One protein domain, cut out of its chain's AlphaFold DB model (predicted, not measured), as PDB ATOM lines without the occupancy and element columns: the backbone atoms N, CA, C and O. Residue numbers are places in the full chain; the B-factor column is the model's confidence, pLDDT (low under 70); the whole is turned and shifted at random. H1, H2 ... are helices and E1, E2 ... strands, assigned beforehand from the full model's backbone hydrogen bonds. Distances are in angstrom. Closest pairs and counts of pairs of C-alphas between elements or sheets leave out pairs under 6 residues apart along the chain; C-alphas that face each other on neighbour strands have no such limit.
ATOM      1  N   SER A   2       1.319 -19.724 -41.313       88.62
ATOM      2  CA  SER A   2       2.618 -19.636 -41.993       88.62
ATOM      3  C   SER A   2       2.993 -18.166 -42.162       88.62
ATOM      4  O   SER A   2       2.112 -17.353 -42.439       88.62
ATOM      5  N   LYS A   3       4.268 -17.823 -41.970       91.12
ATOM      6  CA  LYS A   3       4.812 -16.509 -42.332       91.12
ATOM      7  C   LYS A   3       5.523 -16.649 -43.672       91.12
ATOM      8  O   LYS A   3       6.265 -17.609 -43.863       91.12
ATOM      9  N   THR A   4       5.315 -15.696 -44.566       89.56
ATOM     10  CA  THR A   4       6.007 -15.611 -45.855       89.56
ATOM     11  C   THR A   4       6.875 -14.361 -45.885       89.56
ATOM     12  O   THR A   4       6.539 -13.346 -45.273       89.56
ATOM     13  N   LEU A   5       8.019 -14.447 -46.562       89.31
ATOM     14  CA  LEU A   5       8.837 -13.277 -46.857       89.31
ATOM     15  C   LEU A   5       8.095 -12.427 -47.891       89.31
ATOM     16  O   LEU A   5       7.750 -12.936 -48.953       89.31
ATOM     17  N   VAL A   6       7.854 -11.159 -47.564       86.00
ATOM     18  CA  VAL A   6       7.184 -10.203 -48.461       86.00
ATOM     19  C   VAL A   6       8.210  -9.336 -49.184       86.00
ATOM     20  O   VAL A   6       8.072  -9.074 -50.372       86.00
ATOM     21  N   PHE A   7       9.264  -8.906 -48.486       87.12
ATOM     22  CA  PHE A   7      10.266  -8.012 -49.053       87.12
ATOM     23  C   PHE A   7      11.608  -8.149 -48.337       87.12
ATOM     24  O   PHE A   7      11.649  -8.247 -47.110       87.12
ATOM     25  N   ASP A   8      12.695  -8.122 -49.104       89.56
ATOM     26  CA  ASP A   8      14.064  -8.061 -48.592       89.56
ATOM     27  C   ASP A   8      14.650  -6.674 -48.893       89.56
ATOM     28  O   ASP A   8      15.049  -6.373 -50.018       89.56
ATOM     29  N   LEU A   9      14.662  -5.816 -47.869       85.00
ATOM     30  CA  LEU A   9      15.134  -4.432 -47.960       85.00
ATOM     31  C   LEU A   9      16.608  -4.340 -48.365       85.00
ATOM     32  O   LEU A   9      16.964  -3.477 -49.163       85.00
ATOM     33  N   LEU A  10      17.458  -5.224 -47.840       85.12
ATOM     34  CA  LEU A  10      18.900  -5.165 -48.082       85.12
ATOM     35  C   LEU A  10      19.271  -5.757 -49.442       85.12
ATOM     36  O   LEU A  10      20.220  -5.294 -50.066       85.12
ATOM     37  N   ALA A  11      18.513  -6.741 -49.935       86.44
ATOM     38  CA  ALA A  11      18.710  -7.260 -51.286       86.44
ATOM     39  C   ALA A  11      18.313  -6.252 -52.377       86.44
ATOM     40  O   ALA A  11      18.855  -6.303 -53.482       86.44
ATOM     41  N   GLN A  12      17.359  -5.360 -52.093       82.56
ATOM     42  CA  GLN A  12      16.831  -4.420 -53.088       82.56
ATOM     43  C   GLN A  12      17.427  -3.015 -53.012       82.56
ATOM     44  O   GLN A  12      17.330  -2.260 -53.980       82.56
ATOM     45  N   MET A  13      18.056  -2.648 -51.895       79.75
ATOM     46  CA  MET A  13      18.626  -1.318 -51.700       79.75
ATOM     47  C   MET A  13      20.131  -1.412 -51.488       79.75
ATOM     48  O   MET A  13      20.609  -2.240 -50.719       79.75
ATOM     49  N   ASN A  14      20.889  -0.510 -52.113       82.06
ATOM     50  CA  ASN A  14      22.305  -0.346 -51.794       82.06
ATOM     51  C   ASN A  14      22.436   0.405 -50.460       82.06
ATOM     52  O   ASN A  14      22.664   1.613 -50.445       82.06
ATOM     53  N   TYR A  15      22.181  -0.303 -49.359       88.50
ATOM     54  CA  TYR A  15      22.065   0.248 -48.015       88.50
ATOM     55  C   TYR A  15      23.456   0.454 -47.386       88.50
ATOM     56  O   TYR A  15      24.140  -0.528 -47.102       88.50
ATOM     57  N   PRO A  16      23.912   1.705 -47.180       87.94
ATOM     58  CA  PRO A  16      25.296   1.995 -46.810       87.94
ATOM     59  C   PRO A  16      25.547   2.032 -45.294       87.94
ATOM     60  O   PRO A  16      26.652   2.393 -44.891       87.94
ATOM     61  N   HIS A  17      24.544   1.722 -44.465       88.19
ATOM     62  CA  HIS A  17      24.630   1.805 -43.003       88.19
ATOM     63  C   HIS A  17      24.645   0.411 -42.366       88.19
ATOM     64  O   HIS A  17      24.173  -0.563 -42.953       88.19
ATOM     65  N   ASP A  18      25.137   0.330 -41.132       83.56
ATOM     66  CA  ASP A  18      25.346  -0.947 -40.441       83.56
ATOM     67  C   ASP A  18      24.035  -1.618 -40.001       83.56
ATOM     68  O   ASP A  18      23.953  -2.844 -39.907       83.56
ATOM     69  N   LYS A  19      22.991  -0.822 -39.729       87.06
ATOM     70  CA  LYS A  19      21.736  -1.298 -39.142       87.06
ATOM     71  C   LYS A  19      20.535  -0.453 -39.566       87.06
ATOM     72  O   LYS A  19      20.646   0.758 -39.748       87.06
ATOM     73  N   LEU A  20      19.384  -1.111 -39.726       90.81
ATOM     74  CA  LEU A  20      18.061  -0.481 -39.820       90.81
ATOM     75  C   LEU A  20      17.509  -0.273 -38.404       90.81
ATOM     76  O   LEU A  20      17.594  -1.189 -37.583       90.81
ATOM     77  N   GLU A  21      16.910   0.882 -38.125       91.19
ATOM     78  CA  GLU A  21      16.400   1.196 -36.780       91.19
ATOM     79  C   GLU A  21      14.877   1.355 -36.715       91.19
ATOM     80  O   GLU A  21      14.260   1.064 -35.690       91.19
ATOM     81  N   GLY A  22      14.239   1.713 -37.830       92.19
ATOM     82  CA  GLY A  22      12.785   1.836 -37.899       92.19
ATOM     83  C   GLY A  22      12.206   1.242 -39.172       92.19
ATOM     84  O   GLY A  22      12.837   1.261 -40.227       92.19
ATOM     85  N   LEU A  23      10.978   0.738 -39.053       93.44
ATOM     86  CA  LEU A  23      10.140   0.282 -40.158       93.44
ATOM     87  C   LEU A  23       8.790   0.994 -40.077       93.44
ATOM     88  O   LEU A  23       8.168   1.044 -39.016       93.44
ATOM     89  N   TRP A  24       8.313   1.487 -41.212       94.94
ATOM     90  CA  TRP A  24       7.009   2.111 -41.359       94.94
ATOM     91  C   TRP A  24       6.246   1.446 -42.505       94.94
ATOM     92  O   TRP A  24       6.643   1.529 -43.663       94.94
ATOM     93  N   ILE A  25       5.127   0.798 -42.177       93.38
ATOM     94  CA  ILE A  25       4.121   0.409 -43.170       93.38
ATOM     95  C   ILE A  25       3.309   1.665 -43.481       93.38
ATOM     96  O   ILE A  25       2.508   2.106 -42.654       93.38
ATOM     97  N   MET A  26       3.582   2.277 -44.630       94.38
ATOM     98  CA  MET A  26       2.953   3.538 -45.017       94.38
ATOM     99  C   MET A  26       1.534   3.297 -45.528       94.38
ATOM    100  O   MET A  26       0.605   4.002 -45.141       94.38
ATOM    101  N   ASP A  27       1.378   2.270 -46.364       93.31
ATOM    102  CA  ASP A  27       0.105   1.791 -46.891       93.31
ATOM    103  C   ASP A  27       0.232   0.320 -47.343       93.31
ATOM    104  O   ASP A  27       1.184  -0.371 -46.982       93.31
ATOM    105  N   ALA A  28      -0.748  -0.178 -48.105       90.19
ATOM    106  CA  ALA A  28      -0.795  -1.567 -48.559       90.19
ATOM    107  C   ALA A  28       0.381  -1.981 -49.465       90.19
ATOM    108  O   ALA A  28       0.721  -3.161 -49.494       90.19
ATOM    109  N   ASN A  29       0.995  -1.039 -50.184       91.75
ATOM    110  CA  ASN A  29       2.023  -1.316 -51.187       91.75
ATOM    111  C   ASN A  29       3.338  -0.581 -50.918       91.75
ATOM    112  O   ASN A  29       4.285  -0.769 -51.677       91.75
ATOM    113  N   LYS A  30       3.425   0.246 -49.874       92.50
ATOM    114  CA  LYS A  30       4.630   1.012 -49.547       92.50
ATOM    115  C   LYS A  30       5.110   0.749 -48.136       92.50
ATOM    116  O   LYS A  30       4.365   0.865 -47.159       92.50
ATOM    117  N   VAL A  31       6.407   0.493 -48.041       93.88
ATOM    118  CA  VAL A  31       7.126   0.430 -46.773       93.88
ATOM    119  C   VAL A  31       8.302   1.385 -46.808       93.88
ATOM    120  O   VAL A  31       8.894   1.640 -47.858       93.88
ATOM    121  N   ALA A  32       8.644   1.907 -45.641       93.81
ATOM    122  CA  ALA A  32       9.836   2.702 -45.460       93.81
ATOM    123  C   ALA A  32      10.669   2.168 -44.303       93.81
ATOM    124  O   ALA A  32      10.125   1.661 -43.322       93.81
ATOM    125  N   ALA A  33      11.983   2.308 -44.411       94.00
ATOM    126  CA  ALA A  33      12.902   2.004 -43.333       94.00
ATOM    127  C   ALA A  33      13.901   3.145 -43.148       94.00
ATOM    128  O   ALA A  33      14.280   3.810 -44.111       94.00
ATOM    129  N   ILE A  34      14.301   3.387 -41.906       95.38
ATOM    130  CA  ILE A  34      15.254   4.442 -41.548       95.38
ATOM    131  C   ILE A  34      16.518   3.820 -40.967       95.38
ATOM    132  O   ILE A  34      16.451   2.784 -40.291       95.38
ATOM    133  N   ASN A  35      17.662   4.431 -41.262       94.06
ATOM    134  CA  ASN A  35      18.935   4.001 -40.709       94.06
ATOM    135  C   ASN A  35      19.154   4.447 -39.274       94.06
ATOM    136  O   ASN A  35      18.616   5.454 -38.832       94.06
ATOM    137  N   ASP A  36      20.010   3.681 -38.610       92.56
ATOM    138  CA  ASP A  36      20.675   4.067 -37.375       92.56
ATOM    139  C   ASP A  36      21.852   4.988 -37.742       92.56
ATOM    140  O   ASP A  36      22.836   4.546 -38.351       92.56
ATOM    141  N   ASP A  37      21.712   6.294 -37.504       92.50
ATOM    142  CA  ASP A  37      22.761   7.271 -37.820       92.50
ATOM    143  C   ASP A  37      23.774   7.455 -36.684       92.50
ATOM    144  O   ASP A  37      24.771   8.154 -36.873       92.50
ATOM    145  N   ASP A  38      23.543   6.820 -35.528       91.69
ATOM    146  CA  ASP A  38      24.345   6.955 -34.311       91.69
ATOM    147  C   ASP A  38      24.652   8.428 -33.960       91.69
ATOM    148  O   ASP A  38      25.759   8.759 -33.536       91.69
ATOM    149  N   PHE A  39      23.712   9.357 -34.185       93.69
ATOM    150  CA  PHE A  39      23.925  10.805 -34.003       93.69
ATOM    151  C   PHE A  39      25.112  11.366 -34.807       93.69
ATOM    152  O   PHE A  39      25.769  12.325 -34.393       93.69
ATOM    153  N   ALA A  40      25.400  10.759 -35.958       94.94
ATOM    154  CA  ALA A  40      26.545  11.044 -36.809       94.94
ATOM    155  C   ALA A  40      27.917  10.792 -36.151       94.94
ATOM    156  O   ALA A  40      28.932  11.297 -36.645       94.94
ATOM    157  N   VAL A  41      27.994  10.002 -35.077       96.00
ATOM    158  CA  VAL A  41      29.256   9.667 -34.403       96.00
ATOM    159  C   VAL A  41      29.564   8.174 -34.446       96.00
ATOM    160  O   VAL A  41      28.686   7.336 -34.598       96.00
ATOM    161  N   ALA A  42      30.846   7.838 -34.355       93.94
ATOM    162  CA  ALA A  42      31.330   6.468 -34.270       93.94
ATOM    163  C   ALA A  42      32.493   6.382 -33.278       93.94
ATOM    164  O   ALA A  42      33.138   7.388 -32.973       93.94
ATOM    165  N   GLU A  43      32.784   5.176 -32.800       95.31
ATOM    166  CA  GLU A  43      33.977   4.898 -32.002       95.31
ATOM    167  C   GLU A  43      35.143   4.504 -32.920       95.31
ATOM    168  O   GLU A  43      34.978   3.747 -33.881       95.31
ATOM    169  N   ARG A  44      36.333   5.050 -32.649       95.00
ATOM    170  CA  ARG A  44      37.575   4.629 -33.298       95.00
ATOM    171  C   ARG A  44      38.748   4.712 -32.323       95.00
ATOM    172  O   ARG A  44      39.260   5.795 -32.066       95.00
ATOM    173  N   ASN A  45      39.236   3.557 -31.881       96.44
ATOM    174  CA  ASN A  45      40.361   3.411 -30.946       96.44
ATOM    175  C   ASN A  45      40.143   4.091 -29.577       96.44
ATOM    176  O   ASN A  45      41.089   4.590 -28.974       96.44
ATOM    177  N   GLY A  46      38.910   4.098 -29.079       96.25
ATOM    178  CA  GLY A  46      38.491   4.714 -27.822       96.25
ATOM    179  C   GLY A  46      38.006   6.157 -27.958       96.25
ATOM    180  O   GLY A  46      37.450   6.687 -26.998       96.25
ATOM    181  N   ASP A  47      38.164   6.772 -29.133       97.25
ATOM    182  CA  ASP A  47      37.748   8.149 -29.391       97.25
ATOM    183  C   ASP A  47      36.394   8.217 -30.105       97.25
ATOM    184  O   ASP A  47      36.074   7.393 -30.966       97.25
ATOM    185  N   VAL A  48      35.618   9.255 -29.785       97.31
ATOM    186  CA  VAL A  48      34.411   9.621 -30.536       97.31
ATOM    187  C   VAL A  48      34.830  10.413 -31.771       97.31
ATOM    188  O   VAL A  48      35.427  11.485 -31.661       97.31
ATOM    189  N   VAL A  49      34.500   9.899 -32.952       97.31
ATOM    190  CA  VAL A  49      34.820  10.514 -34.247       97.31
ATOM    191  C   VAL A  49      33.558  10.756 -35.070       97.31
ATOM    192  O   VAL A  49      32.519  10.145 -34.832       97.31
ATOM    193  N   GLN A  50      33.647  11.624 -36.078       97.31
ATOM    194  CA  GLN A  50      32.568  11.802 -37.051       97.31
ATOM    195  C   GLN A  50      32.354  10.503 -37.841       97.31
ATOM    196  O   GLN A  50      33.278  10.006 -38.496       97.31
ATOM    197  N   LYS A  51      31.128   9.978 -37.825       94.69
ATOM    198  CA  LYS A  51      30.722   8.847 -38.656       94.69
ATOM    199  C   LYS A  51      30.579   9.305 -40.103       94.69
ATOM    200  O   LYS A  51      29.829  10.229 -40.413       94.69
ATOM    201  N   VAL A  52      31.338   8.663 -40.983       94.06
ATOM    202  CA  VAL A  52      31.309   8.884 -42.431       94.06
ATOM    203  C   VAL A  52      31.269   7.506 -43.088       94.06
ATOM    204  O   VAL A  52      32.315   6.850 -43.152       94.06
ATOM    205  N   PRO A  53      30.093   7.027 -43.540       89.81
ATOM    206  CA  PRO A  53      29.984   5.735 -44.198       89.81
ATOM    207  C   PRO A  53      30.880   5.690 -45.446       89.81
ATOM    208  O   PRO A  53      30.777   6.578 -46.301       89.81
ATOM    209  N   PRO A  54      31.744   4.669 -45.607       88.44
ATOM    210  CA  PRO A  54      32.676   4.605 -46.736       88.44
ATOM    211  C   PRO A  54      31.982   4.645 -48.100       88.44
ATOM    212  O   PRO A  54      32.516   5.208 -49.051       88.44
ATOM    213  N   ALA A  55      30.776   4.076 -48.185       87.38
ATOM    214  CA  ALA A  55      29.988   4.024 -49.410       87.38
ATOM    215  C   ALA A  55      29.453   5.397 -49.856       87.38
ATOM    216  O   ALA A  55      29.196   5.587 -51.042       87.38
ATOM    217  N   THR A  56      29.276   6.350 -48.933       89.31
ATOM    218  CA  THR A  56      28.730   7.680 -49.248       89.31
ATOM    219  C   THR A  56      29.800   8.768 -49.248       89.31
ATOM    220  O   THR A  56      29.668   9.744 -49.984       89.31
ATOM    221  N   GLY A  57      30.838   8.636 -48.413       92.19
ATOM    222  CA  GLY A  57      31.840   9.682 -48.194       92.19
ATOM    223  C   GLY A  57      31.272  10.957 -47.553       92.19
ATOM    224  O   GLY A  57      31.913  12.006 -47.594       92.19
ATOM    225  N   ARG A  58      30.061  10.889 -46.987       94.19
ATOM    226  CA  ARG A  58      29.349  12.014 -46.362       94.19
ATOM    227  C   ARG A  58      29.161  11.752 -44.872       94.19
ATOM    228  O   ARG A  58      29.141  10.600 -44.457       94.19
ATOM    229  N   ILE A  59      29.018  12.820 -44.085       95.69
ATOM    230  CA  ILE A  59      28.625  12.715 -42.672       95.69
ATOM    231  C   ILE A  59      27.327  11.910 -42.581       95.69
ATOM    232  O   ILE A  59      26.407  12.167 -43.365       95.69
ATOM    233  N   ASP A  60      27.289  10.937 -41.669       94.88
ATOM    234  CA  ASP A  60      26.104  10.111 -41.478       94.88
ATOM    235  C   ASP A  60      24.913  10.958 -41.021       94.88
ATOM    236  O   ASP A  60      25.066  11.953 -40.311       94.88
ATOM    237  N   ALA A  61      23.730  10.585 -41.485       94.94
ATOM    238  CA  ALA A  61      22.494  11.275 -41.173       94.94
ATOM    239  C   ALA A  61      21.305  10.342 -41.379       94.94
ATOM    240  O   ALA A  61      21.328   9.442 -42.226       94.94
ATOM    241  N   ASN A  62      20.231  10.637 -40.657       94.31
ATOM    242  CA  ASN A  62      18.921  10.053 -40.887       94.31
ATOM    243  C   ASN A  62      18.505  10.123 -42.369       94.31
ATOM    244  O   ASN A  62      18.310  11.195 -42.947       94.31
ATOM    245  N   THR A  63      18.326   8.949 -42.958       92.88
ATOM    246  CA  THR A  63      17.909   8.706 -44.334       92.88
ATOM    247  C   THR A  63      16.718   7.754 -44.308       92.88
ATOM    248  O   THR A  63      16.829   6.597 -43.905       92.88
ATOM    249  N   LEU A  64      15.556   8.246 -44.740       93.94
ATOM    250  CA  LEU A  64      14.361   7.424 -44.904       93.94
ATOM    251  C   LEU A  64      14.362   6.802 -46.303       93.94
ATOM    252  O   LEU A  64      14.222   7.503 -47.305       93.94
ATOM    253  N   TYR A  65      14.486   5.484 -46.360       92.25
ATOM    254  CA  TYR A  65      14.405   4.701 -47.583       92.25
ATOM    255  C   TYR A  65      12.963   4.264 -47.795       92.25
ATOM    256  O   TYR A  65      12.408   3.567 -46.951       92.25
ATOM    257  N   VAL A  66      12.349   4.671 -48.904       93.06
ATOM    258  CA  VAL A  66      10.960   4.334 -49.244       93.06
ATOM    259  C   VAL A  66      10.962   3.419 -50.458       93.06
ATOM    260  O   VAL A  66      11.607   3.733 -51.458       93.06
ATOM    261  N   THR A  67      10.228   2.309 -50.386       90.88
ATOM    262  CA  THR A  67      10.134   1.339 -51.479       90.88
ATOM    263  C   THR A  67       8.710   0.832 -51.673       90.88
ATOM    264  O   THR A  67       7.929   0.711 -50.726       90.88
ATOM    265  N   ASP A  68       8.387   0.524 -52.926       91.12
ATOM    266  CA  ASP A  68       7.174  -0.192 -53.299       91.12
ATOM    267  C   ASP A  68       7.376  -1.700 -53.100       91.12
ATOM    268  O   ASP A  68       8.409  -2.254 -53.471       91.12
ATOM    269  N   LEU A  69       6.376  -2.372 -52.533       88.00
ATOM    270  CA  LEU A  69       6.346  -3.824 -52.335       88.00
ATOM    271  C   LEU A  69       6.036  -4.593 -53.632       88.00
ATOM    272  O   LEU A  69       6.194  -5.810 -53.679       88.00
ATOM    273  N   GLY A  70       5.603  -3.901 -54.693       77.50
ATOM    274  CA  GLY A  70       5.113  -4.535 -55.919       77.50
ATOM    275  C   GLY A  70       3.715  -5.129 -55.729       77.50
ATOM    276  O   GLY A  70       2.895  -4.531 -55.041       77.50
ATOM    277  N   ASN A  71       3.435  -6.272 -56.366       62.31
ATOM    278  CA  ASN A  71       2.245  -7.085 -56.080       62.31
ATOM    279  C   ASN A  71       2.565  -7.988 -54.873       62.31
ATOM    280  O   ASN A  71       3.282  -8.972 -55.080       62.31
ATOM    281  N   PRO A  72       2.104  -7.655 -53.656       58.09
ATOM    282  CA  PRO A  72       2.457  -8.382 -52.438       58.09
ATOM    283  C   PRO A  72       1.773  -9.754 -52.338       58.09
ATOM    284  O   PRO A  72       0.705  -9.946 -52.968       58.09
TER     285      PRO A  72
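What this domain is: This is residues 2 to 72 of the 72 residues of an uncharacterized protein of Hahella chejuensis (strain KCTC 2396) (UniProt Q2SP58). A long, loose two-part shape: a three-stranded antiparallel sheet of E1, E2 and E5 makes one part, and a small separate hairpin of E3 and E4 makes one end of the long axis. The two parts are joined by the short stretch of residues 36 to 40 and by the long link of residues 51 to 63, while the short helix H1 only grazes the sheet. The printed part has 71 residues, with one named helix and five named strands in the order H1, E1, E2, E3, E4, E5; under half of the residues are in named elements, and the class is mostly strand. The larger sheet has the order E1, E2, E5. The whole is loose, with a radius of gyration of the C-alphas of 14.8 A, and elongated, spanning 46 by 24 by 18 A.

Where its parts are: H1, residues 9 to 12, begins at C-alpha 9 at (15.134, -4.432, -47.960) and is 5.4 A long from first to last C-alpha. E1, residues 20 to 25, is 14.4 A long. E2, residues 30 to 35, is 17.1 A long and begins at C-alpha 30 at (4.630, 1.012, -49.547). E3, residues 41 to 44, is 9.8 A long, and E4, residues 47 to 50, is 9.9 A long. E5, residues 64 to 68, is 13.4 A long and ends at C-alpha 68 at (7.174, -0.192, -53.299).

How they stand to each other: H1 is on the sheet of E1, E2 and E5 but only grazes it, with residues 9 to 12. Its four residues are too short for any O i to N i+4 pair, and its one O i to N i+3 pair is not within hydrogen-bond range. E1 and E2 form a hairpin, antiparallel at 161 degrees; C-alphas 23 and 33 face each other at 4.5 A, and N 24 and O 32 are 2.8 A apart. E2, the inner strand, is antiparallel to E5 at 155 degrees; C-alphas 32 and 66 face each other at 4.3 A, and N 65 and O 33 are 2.8 A apart. E3 and E4 form the second hairpin, antiparallel at 135 degrees; C-alphas 41 and 50 face each other at 4.7 A, and N 42 and O 49 are 2.9 A apart. E3 and E4 are apart from E1, E2 and E5.

The domain as a whole: The C-alphas of Gly 46 and Asn 71, the two farthest apart, are 47.5 A from each other. The printed part has no cut. The link from E4 to E5 is long, with 13 residues. The mean pLDDT of the printed part is 90.5, and residues 71 to 72 are under 70.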